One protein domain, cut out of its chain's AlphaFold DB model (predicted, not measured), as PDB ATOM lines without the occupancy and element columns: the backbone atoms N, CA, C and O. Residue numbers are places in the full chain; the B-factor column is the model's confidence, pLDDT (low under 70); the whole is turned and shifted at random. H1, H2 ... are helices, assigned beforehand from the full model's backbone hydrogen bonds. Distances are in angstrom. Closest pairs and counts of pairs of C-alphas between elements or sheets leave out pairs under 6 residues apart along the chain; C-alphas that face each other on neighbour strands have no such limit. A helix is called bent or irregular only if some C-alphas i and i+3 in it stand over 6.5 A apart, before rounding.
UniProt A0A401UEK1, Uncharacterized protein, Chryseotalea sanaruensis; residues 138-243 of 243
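AT A GLANCE: This is residues 138 to 243 of the 243 residues of an uncharacterized protein of Chryseotalea sanaruensis (UniProt A0A401UEK1). Two long helices, H4 and H6, run the same way, side by side over part of their length; H2 crosses H4 near the middle of the domain, and H5 and H6 make a helical hairpin. The short helices H1 and H3 gather by the first residues of H4, at one end. The printed part has 106 residues with six named helices, H1 to H6 in order along the chain, and no named strand; the class is all helix, with mostly crossed packing. It is compact, with a radius of gyration of the C-alphas of 13.4 A and spans of 37 by 30 by 19 A.

HOW THE PARTS SIT: The hub is H4, residues 176 to 192, which touches four other helices. It has a kink of 43 degrees near residue 186, and it is irregular: C-alphas 187 and 190 are 7.5 A apart. With residues 186 to 190 alone it touches residues 230 to 237 of H6, residues 225 to 241, the same way at a shallow tilt of 11 degrees; the closest C-alphas, of Leu 186 and Ala 230, are 6.4 A apart. H2, residues 151 to 161, touches H4 about perpendicular, at 85 degrees, with the closest C-alphas, of Asp 153 and Gly 189, 6.1 A apart. H5, residues 202 to 218, touches H6 in a hairpin, opposite ways at a steep tilt of 39 degrees; the closest C-alphas, of Ser 216 and Leu 231, are 6.3 A apart. H1, residues 139 to 145, touches residues 177 to 178 of H4 alone, the closest C-alphas being those of Ser 139 and Ala 178, 5.9 A apart. H3, residues 166 to 174, and H4 touch only at the corner, and only just, with 3 pairs of C-alphas within 8 A; those of Ile 172 and Ala 178 are closest, at 5.3 A. H1 and H5 are apart, as are H3 and H5. In H1, H2, H3, H5 and H6 every O i to N i+4 pair is within hydrogen-bond range; in H4 11 of 13 are.

IN THESE COORDINATES: H1 begins at C-alpha 139, (339.282, 255.196, 201.040). H4 is 22.5 A from first to last C-alpha and begins at (337.333, 261.319, 207.926). H5 is 24.8 A long and H6 24.7 A, the latter ending at C-alpha 241, (326.750, 235.954, 223.458).

THE WHOLE: The two C-alphas farthest apart, of Phe 140 and Lys 243, are 39.5 A apart. The printed part has no cut and ends at the chain's last residue, 243. No link is long. The mean pLDDT of the printed part is 78.8; residues 189 to 202, 218 to 220 and 240 to 243 are under 70.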
ATOM      1  N   TYR A 138     342.671 253.730 198.925       87.62
ATOM      2  CA  TYR A 138     341.629 252.746 199.222       87.62
ATOM      3  C   TYR A 138     340.358 253.361 199.826       87.62
ATOM      4  O   TYR A 138     339.264 252.821 199.657       87.62
ATOM      5  N   SER A 139     340.452 254.527 200.462       91.25
ATOM      6  CA  SER A 139     339.282 255.196 201.040       91.25
ATOM      7  C   SER A 139     338.247 255.565 199.989       91.25
ATOM      8  O   SER A 139     337.057 255.543 200.288       91.25
ATOM      9  N   PHE A 140     338.675 255.861 198.758       92.38
ATOM     10  CA  PHE A 140     337.763 256.169 197.659       92.38
ATOM     11  C   PHE A 140     336.862 254.977 197.295       92.38
ATOM     12  O   PHE A 140     335.640 255.121 197.392       92.38
ATOM     13  N   PRO A 141     337.391 253.797 196.904       91.00
ATOM     14  CA  PRO A 141     336.532 252.661 196.612       91.00
ATOM     15  C   PRO A 141     335.771 252.165 197.845       91.00
ATOM     16  O   PRO A 141     334.634 251.746 197.680       91.00
ATOM     17  N   PHE A 142     336.329 252.252 199.060       91.81
ATOM     18  CA  PHE A 142     335.609 251.887 200.289       91.81
ATOM     19  C   PHE A 142     334.345 252.733 200.492       91.81
ATOM     20  O   PHE A 142     333.264 252.206 200.738       91.81
ATOM     21  N   GLN A 143     334.454 254.055 200.344       92.44
ATOM     22  CA  GLN A 143     333.310 254.953 200.498       92.44
ATOM     23  C   GLN A 143     332.274 254.764 199.388       92.44
ATOM     24  O   GLN A 143     331.078 254.739 199.663       92.44
ATOM     25  N   ASN A 144     332.726 254.614 198.146       90.81
ATOM     26  CA  ASN A 144     331.836 254.526 196.989       90.81
ATOM     27  C   ASN A 144     331.236 253.132 196.773       90.81
ATOM     28  O   ASN A 144     330.326 252.988 195.964       90.81
ATOM     29  N   TYR A 145     331.734 252.109 197.469       89.50
ATOM     30  CA  TYR A 145     331.061 250.815 197.545       89.50
ATOM     31  C   TYR A 145     329.764 250.891 198.366       89.50
ATOM     32  O   TYR A 145     328.795 250.207 198.056       89.50
ATOM     33  N   ILE A 146     329.742 251.745 199.393       87.62
ATOM     34  CA  ILE A 146     328.625 251.893 200.327       87.62
ATOM     35  C   ILE A 146     327.641 252.929 199.765       87.62
ATOM     36  O   ILE A 146     327.757 254.132 200.027       87.62
ATOM     37  N   GLU A 147     326.676 252.447 198.991       84.06
ATOM     38  CA  GLU A 147     325.518 253.207 198.509       84.06
ATOM     39  C   GLU A 147     324.389 253.218 199.553       84.06
ATOM     40  O   GLU A 147     323.690 254.221 199.697       84.06
ATOM     41  N   TYR A 148     324.264 252.131 200.321       81.00
ATOM     42  CA  TYR A 148     323.249 251.939 201.356       81.00
ATOM     43  C   TYR A 148     323.876 251.550 202.708       81.00
ATOM     44  O   TYR A 148     324.957 250.955 202.728       81.00
ATOM     45  N   PRO A 149     323.235 251.872 203.853       76.50
ATOM     46  CA  PRO A 149     323.786 251.595 205.186       76.50
ATOM     47  C   PRO A 149     324.164 250.129 205.432       76.50
ATOM     48  O   PRO A 149     325.171 249.852 206.078       76.50
ATOM     49  N   GLU A 150     323.402 249.185 204.888       74.81
ATOM     50  CA  GLU A 150     323.642 247.749 205.029       74.81
ATOM     51  C   GLU A 150     324.955 247.279 204.389       74.81
ATOM     52  O   GLU A 150     325.559 246.325 204.869       74.81
ATOM     53  N   GLN A 151     325.453 247.990 203.375       82.81
ATOM     54  CA  GLN A 151     326.697 247.649 202.677       82.81
ATOM     55  C   GLN A 151     327.950 248.034 203.470       82.81
ATOM     56  O   GLN A 151     329.060 247.655 203.093       82.81
ATOM     57  N   VAL A 152     327.802 248.798 204.560       85.19
ATOM     58  CA  VAL A 152     328.930 249.123 205.443       85.19
ATOM     59  C   VAL A 152     329.509 247.839 206.044       85.19
ATOM     60  O   VAL A 152     330.729 247.706 206.124       85.19
ATOM     61  N   ASP A 153     328.653 246.883 206.418       84.00
ATOM     62  CA  ASP A 153     329.085 245.609 206.998       84.00
ATOM     63  C   ASP A 153     329.908 244.777 206.012       84.00
ATOM     64  O   ASP A 153     331.021 244.353 206.335       84.00
ATOM     65  N   ASP A 154     329.411 244.637 204.784       87.19
ATOM     66  CA  ASP A 154     330.119 243.950 203.707       87.19
ATOM     67  C   ASP A 154     331.470 244.613 203.430       87.19
ATOM     68  O   ASP A 154     332.499 243.938 203.404       87.19
ATOM     69  N   ALA A 155     331.507 245.945 203.305       89.12
ATOM     70  CA  ALA A 155     332.742 246.679 203.046       89.12
ATOM     71  C   ALA A 155     333.800 246.425 204.132       89.12
ATOM     72  O   ALA A 155     334.970 246.160 203.832       89.12
ATOM     73  N   CYS A 156     333.392 246.490 205.400       88.25
ATOM     74  CA  CYS A 156     334.264 246.263 206.545       88.25
ATOM     75  C   CYS A 156     334.757 244.811 206.614       88.25
ATOM     76  O   CYS A 156     335.957 244.588 206.794       88.25
ATOM     77  N   ILE A 157     333.879 243.825 206.419       88.25
ATOM     78  CA  ILE A 157     334.248 242.403 206.454       88.25
ATOM     79  C   ILE A 157     335.152 242.043 205.283       88.25
ATOM     80  O   ILE A 157     336.196 241.434 205.510       88.25
ATOM     81  N   ILE A 158     334.819 242.462 204.059       89.06
ATOM     82  CA  ILE A 158     335.658 242.234 202.876       89.06
ATOM     83  C   ILE A 158     337.058 242.801 203.122       89.06
ATOM     84  O   ILE A 158     338.044 242.108 202.873       89.06
ATOM     85  N   SER A 159     337.158 244.009 203.685       87.56
ATOM     86  CA  SER A 159     338.448 244.621 204.032       87.56
ATOM     87  C   SER A 159     339.247 243.788 205.044       87.56
ATOM     88  O   SER A 159     340.464 243.699 204.925       87.56
ATOM     89  N   LEU A 160     338.583 243.171 206.029       86.38
ATOM     90  CA  LEU A 160     339.220 242.393 207.106       86.38
ATOM     91  C   LEU A 160     339.607 240.964 206.703       86.38
ATOM     92  O   LEU A 160     340.576 240.418 207.230       86.38
ATOM     93  N   ILE A 161     338.843 240.317 205.823       84.81
ATOM     94  CA  ILE A 161     339.126 238.936 205.392       84.81
ATOM     95  C   ILE A 161     340.123 238.884 204.233       84.81
ATOM     96  O   ILE A 161     340.700 237.833 203.956       84.81
ATOM     97  N   THR A 162     340.308 239.997 203.526       77.88
ATOM     98  CA  THR A 162     341.248 240.079 202.415       77.88
ATOM     99  C   THR A 162     342.623 240.488 202.931       77.88
ATOM    100  O   THR A 162     342.764 241.328 203.814       77.88
ATOM    101  N   ASP A 163     343.669 239.868 202.384       71.06
ATOM    102  CA  ASP A 163     345.061 240.145 202.754       71.06
ATOM    103  C   ASP A 163     345.533 241.494 202.171       71.06
ATOM    104  O   ASP A 163     346.419 241.554 201.314       71.06
ATOM    105  N   LEU A 164     344.921 242.594 202.608       77.44
ATOM    106  CA  LEU A 164     345.244 243.940 202.147       77.44
ATOM    107  C   LEU A 164     346.529 244.464 202.807       77.44
ATOM    108  O   LEU A 164     346.793 244.180 203.982       77.44
ATOM    109  N   PRO A 165     347.350 245.249 202.085       78.81
ATOM    110  CA  PRO A 165     348.551 245.851 202.651       78.81
ATOM    111  C   PRO A 165     348.201 246.865 203.750       78.81
ATOM    112  O   PRO A 165     347.118 247.448 203.758       78.81
ATOM    113  N   SER A 166     349.149 247.134 204.652       80.56
ATOM    114  CA  SER A 166     348.976 248.103 205.748       80.56
ATOM    115  C   SER A 166     348.557 249.500 205.269       80.56
ATOM    116  O   SER A 166     347.828 250.201 205.966       80.56
ATOM    117  N   THR A 167     348.951 249.886 204.051       83.44
ATOM    118  CA  THR A 167     348.585 251.163 203.424       83.44
ATOM    119  C   THR A 167     347.077 251.371 203.305       83.44
ATOM    120  O   THR A 167     346.630 252.506 203.415       83.44
ATOM    121  N   VAL A 168     346.289 250.302 203.141       83.94
ATOM    122  CA  VAL A 168     344.821 250.383 203.066       83.94
ATOM    123  C   VAL A 168     344.223 250.908 204.369       83.94
ATOM    124  O   VAL A 168     343.387 251.806 204.368       83.94
ATOM    125  N   TRP A 169     344.677 250.378 205.498       87.50
ATOM    126  CA  TRP A 169     344.181 250.783 206.809       87.50
ATOM    127  C   TRP A 169     344.605 252.217 207.133       87.50
ATOM    128  O   TRP A 169     343.801 252.992 207.645       87.50
ATOM    129  N   SER A 170     345.820 252.603 206.733       88.06
ATOM    130  CA  SER A 170     346.280 253.993 206.807       88.06
ATOM    131  C   SER A 170     345.468 254.938 205.914       88.06
ATOM    132  O   SER A 170     345.308 256.110 206.251       88.06
ATOM    133  N   ASP A 171     344.974 254.483 204.762       91.06
ATOM    134  CA  ASP A 171     344.077 255.279 203.920       91.06
ATOM    135  C   ASP A 171     342.751 255.534 204.642       91.06
ATOM    136  O   ASP A 171     342.321 256.691 204.720       91.06
ATOM    137  N   ILE A 172     342.146 254.489 205.226       90.69
ATOM    138  CA  ILE A 172     340.891 254.598 205.989       90.69
ATOM    139  C   ILE A 172     341.068 255.548 207.177       90.69
ATOM    140  O   ILE A 172     340.240 256.431 207.365       90.69
ATOM    141  N   GLU A 173     342.151 255.423 207.950       90.19
ATOM    142  CA  GLU A 173     342.416 256.287 209.112       90.19
ATOM    143  C   GLU A 173     342.611 257.767 208.738       90.19
ATOM    144  O   GLU A 173     342.258 258.653 209.519       90.19
ATOM    145  N   ARG A 174     343.162 258.056 207.552       93.25
ATOM    146  CA  ARG A 174     343.405 259.434 207.089       93.25
ATOM    147  C   ARG A 174     342.166 260.109 206.508       93.25
ATOM    148  O   ARG A 174     342.119 261.340 206.458       93.25
ATOM    149  N   ASP A 175     341.176 259.339 206.072       95.62
ATOM    150  CA  ASP A 175     339.937 259.859 205.503       95.62
ATOM    151  C   ASP A 175     338.823 259.902 206.559       95.62
ATOM    152  O   ASP A 175     338.390 258.882 207.092       95.62
ATOM    153  N   LYS A 176     338.325 261.108 206.860       94.06
ATOM    154  CA  LYS A 176     337.333 261.319 207.926       94.06
ATOM    155  C   LYS A 176     336.032 260.547 207.700       94.06
ATOM    156  O   LYS A 176     335.451 260.069 208.672       94.06
ATOM    157  N   LEU A 177     335.559 260.451 206.457       92.69
ATOM    158  CA  LEU A 177     334.287 259.799 206.153       92.69
ATOM    159  C   LEU A 177     334.448 258.277 206.157       92.69
ATOM    160  O   LEU A 177     333.606 257.583 206.731       92.69
ATOM    161  N   ALA A 178     335.544 257.759 205.595       92.69
ATOM    162  CA  ALA A 178     335.860 256.333 205.670       92.69
ATOM    163  C   ALA A 178     336.025 255.874 207.130       92.69
ATOM    164  O   ALA A 178     335.393 254.901 207.545       92.69
ATOM    165  N   LEU A 179     336.792 256.620 207.933       92.94
ATOM    166  CA  LEU A 179     337.000 256.327 209.350       92.94
ATOM    167  C   LEU A 179     335.702 256.405 210.161       92.94
ATOM    168  O   LEU A 179     335.475 255.566 211.033       92.94
ATOM    169  N   TYR A 180     334.849 257.401 209.896       90.81
ATOM    170  CA  TYR A 180     333.545 257.514 210.551       90.81
ATOM    171  C   TYR A 180     332.678 256.283 210.270       90.81
ATOM    172  O   TYR A 180     332.190 255.664 211.213       90.81
ATOM    173  N   ARG A 181     332.547 255.881 208.998       88.94
ATOM    174  CA  ARG A 181     331.761 254.700 208.601       88.94
ATOM    175  C   ARG A 181     332.298 253.419 209.235       88.94
ATOM    176  O   ARG A 181     331.521 252.644 209.784       88.94
ATOM    177  N   PHE A 182     333.617 253.233 209.231       89.88
ATOM    178  CA  PHE A 182     334.242 252.069 209.855       89.88
ATOM    179  C   PHE A 182     334.004 252.038 211.372       89.88
ATOM    180  O   PHE A 182     333.659 251.001 211.927       89.88
ATOM    181  N   ASN A 183     334.149 253.173 212.062       87.25
ATOM    182  CA  ASN A 183     333.895 253.241 213.504       87.25
ATOM    183  C   ASN A 183     332.419 253.042 213.858       87.25
ATOM    184  O   ASN A 183     332.142 252.362 214.839       87.25
ATOM    185  N   ALA A 184     331.498 253.589 213.064       83.00
ATOM    186  CA  ALA A 184     330.069 253.357 213.243       83.00
ATOM    187  C   ALA A 184     329.738 251.864 213.101       83.00
ATOM    188  O   ALA A 184     328.998 251.311 213.909       83.00
ATOM    189  N   TRP A 185     330.362 251.171 212.146       86.69
ATOM    190  CA  TRP A 185     330.243 249.718 212.045       86.69
ATOM    191  C   TRP A 185     330.828 248.976 213.257       86.69
ATOM    192  O   TRP A 185     330.233 248.017 213.734       86.69
ATOM    193  N   LEU A 186     331.944 249.429 213.831       81.94
ATOM    194  CA  LEU A 186     332.464 248.818 215.062       81.94
ATOM    195  C   LEU A 186     331.527 248.966 216.267       81.94
ATOM    196  O   LEU A 186     331.595 248.139 217.177       81.94
ATOM    197  N   GLU A 187     330.722 250.025 216.294       76.25
ATOM    198  CA  GLU A 187     329.807 250.341 217.392       76.25
ATOM    199  C   GLU A 187     328.437 249.668 217.216       76.25
ATOM    200  O   GLU A 187     327.917 249.098 218.171       76.25
ATOM    201  N   PHE A 188     327.895 249.666 215.993       71.88
ATOM    202  CA  PHE A 188     326.525 249.221 215.696       71.88
ATOM    203  C   PHE A 188     326.456 248.037 214.718       71.88
ATOM    204  O   PHE A 188     325.534 247.223 214.771       71.88
ATOM    205  N   GLY A 189     327.468 247.896 213.858       65.19
ATOM    206  CA  GLY A 189     327.563 246.931 212.755       65.19
ATOM    207  C   GLY A 189     327.228 245.492 213.140       65.19
ATOM    208  O   GLY A 189     326.392 244.826 212.527       65.19
ATOM    209  N   PHE A 190     327.875 245.020 214.202       63.31
ATOM    210  CA  PHE A 190     327.784 243.626 214.629       63.31
ATOM    211  C   PHE A 190     326.404 243.239 215.169       63.31
ATOM    212  O   PHE A 190     325.918 242.139 214.889       63.31
ATOM    213  N   GLU A 191     325.768 244.127 215.926       58.78
ATOM    214  CA  GLU A 191     324.464 243.863 216.537       58.78
ATOM    215  C   GLU A 191     323.330 244.084 215.522       58.78
ATOM    216  O   GLU A 191     322.446 243.237 215.399       58.78
ATOM    217  N   GLU A 192     323.404 245.152 214.720       53.25
ATOM    218  CA  GLU A 192     322.310 245.587 213.842       53.25
ATOM    219  C   GLU A 192     322.299 244.912 212.460       53.25
ATOM    220  O   GLU A 192     321.225 244.591 211.947       53.25
ATOM    221  N   PHE A 193     323.462 244.644 211.854       54.97
ATOM    222  CA  PHE A 193     323.535 244.184 210.455       54.97
ATOM    223  C   PHE A 193     323.795 242.680 210.333       54.97
ATOM    224  O   PHE A 193     323.285 242.018 209.425       54.97
ATOM    225  N   ARG A 194     324.515 242.100 211.301       60.16
ATOM    226  CA  ARG A 194     324.788 240.654 211.369       60.16
ATOM    227  C   ARG A 194     323.930 239.897 212.371       60.16
ATOM    228  O   ARG A 194     323.966 238.664 212.357       60.16
ATOM    229  N   TYR A 195     323.124 240.601 213.173       53.66
ATOM    230  CA  TYR A 195     322.243 240.018 214.192       53.66
ATOM    231  C   TYR A 195     323.007 239.106 215.173       53.66
ATOM    232  O   TYR A 195     322.611 237.961 215.439       53.66
ATOM    233  N   TYR A 196     324.138 239.594 215.686       50.91
ATOM    234  CA  TYR A 196     324.799 239.015 216.855       50.91
ATOM    235  C   TYR A 196     324.194 239.681 218.114       50.91
ATOM    236  O   TYR A 196     324.550 240.825 218.387       50.91
ATOM    237  N   PRO A 197     323.269 239.050 218.876       44.38
ATOM    238  CA  PRO A 197     322.761 237.679 218.846       44.38
ATOM    239  C   PRO A 197     321.317 237.621 218.299       44.38
ATOM    240  O   PRO A 197     320.547 238.572 218.376       44.38
ATOM    241  N   GLY A 198     320.870 236.459 217.831       40.94
ATOM    242  CA  GLY A 198     319.451 236.279 217.507       40.94
ATOM    243  C   GLY A 198     319.088 236.506 216.044       40.94
ATOM    244  O   GLY A 198     317.955 236.884 215.732       40.94
ATOM    245  N   THR A 199     319.964 236.120 215.111       47.81
ATOM    246  CA  THR A 199     319.424 235.569 213.864       47.81
ATOM    247  C   THR A 199     318.463 234.434 214.241       47.81
ATOM    248  O   THR A 199     318.878 233.369 214.688       47.81
ATOM    249  N   LYS A 200     317.152 234.628 214.046       51.75
ATOM    250  CA  LYS A 200     316.138 233.565 214.226       51.75
ATOM    251  C   LYS A 200     316.443 232.305 213.384       51.75
ATOM    252  O   LYS A 200     315.831 231.263 213.589       51.75
ATOM    253  N   SER A 201     317.381 232.400 212.433       62.03
ATOM    254  CA  SER A 201     317.851 231.314 211.577       62.03
ATOM    255  C   SER A 201     319.208 230.766 212.030       62.03
ATOM    256  O   SER A 201     320.238 231.431 211.901       62.03
ATOM    257  N   LYS A 202     319.211 229.490 212.436       68.75
ATOM    258  CA  LYS A 202     320.404 228.681 212.745       68.75
ATOM    259  C   LYS A 202     321.478 228.734 211.645       68.75
ATOM    260  O   LYS A 202     322.661 228.657 211.944       68.75
ATOM    261  N   VAL A 203     321.075 228.897 210.384       72.88
ATOM    262  CA  VAL A 203     321.989 228.883 209.233       72.88
ATOM    263  C   VAL A 203     322.869 230.132 209.171       72.88
ATOM    264  O   VAL A 203     324.081 230.024 208.994       72.88
ATOM    265  N   LYS A 204     322.283 231.322 209.368       74.88
ATOM    266  CA  LYS A 204     323.050 232.579 209.364       74.88
ATOM    267  C   LYS A 204     324.029 232.643 210.541       74.88
ATOM    268  O   LYS A 204     325.134 233.146 210.384       74.88
ATOM    269  N   SER A 205     323.659 232.055 211.681       74.62
ATOM    270  CA  SER A 205     324.550 231.899 212.837       74.62
ATOM    271  C   SER A 205     325.812 231.088 212.499       74.62
ATOM    272  O   SER A 205     326.914 231.541 212.805       74.62
ATOM    273  N   THR A 206     325.685 229.948 211.802       82.06
ATOM    274  CA  THR A 206     326.853 229.153 211.379       82.06
ATOM    275  C   THR A 206     327.775 229.944 210.451       82.06
ATOM    276  O   THR A 206     328.980 229.984 210.690       82.06
ATOM    277  N   LEU A 207     327.233 230.585 209.411       85.25
ATOM    278  CA  LEU A 207     328.026 231.372 208.459       85.25
ATOM    279  C   LEU A 207     328.768 232.523 209.153       85.25
ATOM    280  O   LEU A 207     329.983 232.653 209.005       85.25
ATOM    281  N   ASN A 208     328.059 233.305 209.969       80.56
ATOM    282  CA  ASN A 208     328.650 234.420 210.705       80.56
ATOM    283  C   ASN A 208     329.766 233.949 211.646       80.56
ATOM    284  O   ASN A 208     330.812 234.590 211.726       80.56
ATOM    285  N   LYS A 209     329.585 232.797 212.304       80.25
ATOM    286  CA  LYS A 209     330.633 232.197 213.133       80.25
ATOM    287  C   LYS A 209     331.890 231.875 212.317       80.25
ATOM    288  O   LYS A 209     332.982 232.224 212.748       80.25
ATOM    289  N   ARG A 210     331.753 231.270 211.128       86.62
ATOM    290  CA  ARG A 210     332.897 230.954 210.244       86.62
ATOM    291  C   ARG A 210     333.682 232.213 209.848       86.62
ATOM    292  O   ARG A 210     334.912 232.192 209.875       86.62
ATOM    293  N   ILE A 211     332.972 233.298 209.521       86.50
ATOM    294  CA  ILE A 211     333.561 234.603 209.177       86.50
ATOM    295  C   ILE A 211     334.349 235.167 210.366       86.50
ATOM    296  O   ILE A 211     335.515 235.533 210.227       86.50
ATOM    297  N   VAL A 212     333.732 235.208 211.547       81.00
ATOM    298  CA  VAL A 212     334.358 235.743 212.763       81.00
ATOM    299  C   VAL A 212     335.590 234.930 213.161       81.00
ATOM    300  O   VAL A 212     336.656 235.507 213.380       81.00
ATOM    301  N   ASP A 213     335.477 233.601 213.175       80.88
ATOM    302  CA  ASP A 213     336.591 232.704 213.492       80.88
ATOM    303  C   ASP A 213     337.777 232.931 212.532       80.88
ATOM    304  O   ASP A 213     338.941 232.876 212.943       80.88
ATOM    305  N   TYR A 214     337.510 233.242 211.256       86.12
ATOM    306  CA  TYR A 214     338.551 233.604 210.291       86.12
ATOM    307  C   TYR A 214     339.241 234.919 210.637       86.12
ATOM    308  O   TYR A 214     340.469 234.954 210.758       86.12
ATOM    309  N   ILE A 215     338.459 235.987 210.820       83.25
ATOM    310  CA  ILE A 215     338.981 237.328 211.099       83.25
ATOM    311  C   ILE A 215     339.847 237.296 212.365       83.25
ATOM    312  O   ILE A 215     340.972 237.799 212.357       83.25
ATOM    313  N   SER A 216     339.379 236.623 213.420       78.44
ATOM    314  CA  SER A 216     340.103 236.516 214.688       78.44
ATOM    315  C   SER A 216     341.386 235.679 214.606       78.44
ATOM    316  O   SER A 216     342.291 235.893 215.412       78.44
ATOM    317  N   SER A 217     341.505 234.744 213.656       76.44
ATOM    318  CA  SER A 217     342.641 233.806 213.595       76.44
ATOM    319  C   SER A 217     343.679 234.097 212.505       76.44
ATOM    320  O   SER A 217     344.779 233.537 212.567       76.44
ATOM    321  N   LYS A 218     343.372 234.931 211.499       67.81
ATOM    322  CA  LYS A 218     344.197 235.047 210.276       67.81
ATOM    323  C   LYS A 218     344.632 236.457 209.869       67.81
ATOM    324  O   LYS A 218     345.330 236.581 208.866       67.81
ATOM    325  N   HIS A 219     344.321 237.505 210.630       67.56
ATOM    326  CA  HIS A 219     344.626 238.868 210.185       67.56
ATOM    327  C   HIS A 219     346.133 239.216 210.240       67.56
ATOM    328  O   HIS A 219     346.721 239.328 211.317       67.56
ATOM    329  N   LYS A 220     346.763 239.459 209.078       67.75
ATOM    330  CA  LYS A 220     348.215 239.734 208.945       67.75
ATOM    331  C   LYS A 220     348.679 241.053 209.571       67.75
ATOM    332  O   LYS A 220     349.803 241.142 210.050       67.75
ATOM    333  N   ASN A 221     347.815 242.065 209.590       72.62
ATOM    334  CA  ASN A 221     348.120 243.402 210.122       72.62
ATOM    335  C   ASN A 221     347.599 243.608 211.560       72.62
ATOM    336  O   ASN A 221     347.116 244.685 211.906       72.62
ATOM    337  N   SER A 222     347.670 242.576 212.405       71.00
ATOM    338  CA  SER A 222     347.101 242.570 213.765       71.00
ATOM    339  C   SER A 222     347.678 243.624 214.723       71.00
ATOM    340  O   SER A 222     347.145 243.800 215.813       71.00
ATOM    341  N   SER A 223     348.738 244.339 214.333       79.69
ATOM    342  CA  SER A 223     349.336 245.436 215.099       79.69
ATOM    343  C   SER A 223     348.770 246.824 214.775       79.69
ATOM    344  O   SER A 223     349.044 247.763 215.521       79.69
ATOM    345  N   MET A 224     347.997 246.996 213.696       83.38
ATOM    346  CA  MET A 224     347.463 248.318 213.346       83.38
ATOM    347  C   MET A 224     346.309 248.724 214.272       83.38
ATOM    348  O   MET A 224     345.432 247.894 214.524       83.38
ATOM    349  N   PRO A 225     346.241 249.987 214.737       85.44
ATOM    350  CA  PRO A 225     345.250 250.419 215.724       85.44
ATOM    351  C   PRO A 225     343.799 250.130 215.325       85.44
ATOM    352  O   PRO A 225     343.049 249.570 216.130       85.44
ATOM    353  N   LEU A 226     343.412 250.451 214.085       84.94
ATOM    354  CA  LEU A 226     342.055 250.205 213.590       84.94
ATOM    355  C   LEU A 226     341.687 248.712 213.584       84.94
ATOM    356  O   LEU A 226     340.586 248.346 213.998       84.94
ATOM    357  N   ILE A 227     342.626 247.841 213.202       85.69
ATOM    358  CA  ILE A 227     342.432 246.384 213.210       85.69
ATOM    359  C   ILE A 227     342.359 245.862 214.642       85.69
ATOM    360  O   ILE A 227     341.470 245.080 214.961       85.69
ATOM    361  N   VAL A 228     343.245 246.315 215.532       86.19
ATOM    362  CA  VAL A 228     343.203 245.946 216.954       86.19
ATOM    363  C   VAL A 228     341.849 246.309 217.560       86.19
ATOM    364  O   VAL A 228     341.271 245.507 218.296       86.19
ATOM    365  N   LYS A 229     341.323 247.499 217.247       85.94
ATOM    366  CA  LYS A 229     339.993 247.927 217.693       85.94
ATOM    367  C   LYS A 229     338.907 247.000 217.140       85.94
ATOM    368  O   LYS A 229     338.073 246.545 217.917       85.94
ATOM    369  N   ALA A 230     338.970 246.658 215.853       85.94
ATOM    370  CA  ALA A 230     338.027 245.736 215.225       85.94
ATOM    371  C   ALA A 230     338.025 244.349 215.876       85.94
ATOM    372  O   ALA A 230     336.977 243.865 216.296       85.94
ATOM    373  N   LEU A 231     339.201 243.742 216.044       84.31
ATOM    374  CA  LEU A 231     339.346 242.427 216.670       84.31
ATOM    375  C   LEU A 231     338.848 242.425 218.122       84.31
ATOM    376  O   LEU A 231     338.205 241.468 218.550       84.31
ATOM    377  N   LYS A 232     339.093 243.502 218.879       84.88
ATOM    378  CA  LYS A 232     338.555 243.653 220.239       84.88
ATOM    379  C   LYS A 232     337.029 243.722 220.249       84.88
ATOM    380  O   LYS A 232     336.421 243.012 221.044       84.88
ATOM    381  N   SER A 233     336.421 244.531 219.379       82.31
ATOM    382  CA  SER A 233     334.958 244.626 219.269       82.31
ATOM    383  C   SER A 233     334.330 243.283 218.887       82.31
ATOM    384  O   SER A 233     333.358 242.862 219.515       82.31
ATOM    385  N   ILE A 234     334.927 242.572 217.926       79.19
ATOM    386  CA  ILE A 234     334.498 241.229 217.514       79.19
ATOM    387  C   ILE A 234     334.545 240.265 218.701       79.19
ATOM    388  O   ILE A 234     333.539 239.640 219.031       79.19
ATOM    389  N   ASN A 235     335.689 240.173 219.381       77.31
ATOM    390  CA  ASN A 235     335.865 239.235 220.488       77.31
ATOM    391  C   ASN A 235     334.930 239.553 221.662       77.31
ATOM    392  O   ASN A 235     334.306 238.643 222.203       77.31
ATOM    393  N   HIS A 236     334.764 240.833 222.011       78.25
ATOM    394  CA  HIS A 236     333.822 241.253 223.049       78.25
ATOM    395  C   HIS A 236     332.382 240.837 222.718       78.25
ATOM    396  O   HIS A 236     331.666 240.313 223.572       78.25
ATOM    397  N   THR A 237     331.976 241.020 221.461       71.19
ATOM    398  CA  THR A 237     330.663 240.604 220.955       71.19
ATOM    399  C   THR A 237     330.495 239.089 221.086       71.19
ATOM    400  O   THR A 237     329.511 238.620 221.650       71.19
ATOM    401  N   VAL A 238     331.480 238.301 220.647       70.44
ATOM    402  CA  VAL A 238     331.459 236.832 220.766       70.44
ATOM    403  C   VAL A 238     331.353 236.379 222.229       70.44
ATOM    404  O   VAL A 238     330.567 235.484 222.539       70.44
ATOM    405  N   GLU A 239     332.107 236.995 223.141       72.81
ATOM    406  CA  GLU A 239     332.077 236.680 224.576       72.81
ATOM    407  C   GLU A 239     330.739 237.017 225.238       72.81
ATOM    408  O   GLU A 239     330.268 236.250 226.080       72.81
ATOM    409  N   LYS A 240     330.122 238.148 224.872       68.25
ATOM    410  CA  LYS A 240     328.811 238.574 225.385       68.25
ATOM    411  C   LYS A 240     327.722 237.537 225.087       68.25
ATOM    412  O   LYS A 240     326.815 237.387 225.895       68.25
ATOM    413  N   TYR A 241     327.821 236.824 223.964       62.22
ATOM    414  CA  TYR A 241     326.750 235.954 223.458       62.22
ATOM    415  C   TYR A 241     326.992 234.448 223.595       62.22
ATOM    416  O   TYR A 241     326.091 233.665 223.307       62.22
ATOM    417  N   ASN A 242     328.178 234.038 224.042       59.66
ATOM    418  CA  ASN A 242     328.465 232.650 224.420       59.66
ATOM    419  C   ASN A 242     328.284 232.384 225.931       59.66
ATOM    420  O   ASN A 242     328.570 231.274 226.382       59.66
ATOM    421  N   LYS A 243     327.860 233.391 226.704       49.28
ATOM    422  CA  LYS A 243     327.483 233.289 228.123       49.28
ATOM    423  C   LYS A 243     325.976 233.125 228.260       49.28
ATOM    424  O   LYS A 243     325.574 232.374 229.173       49.28
TER     425      LYS A 243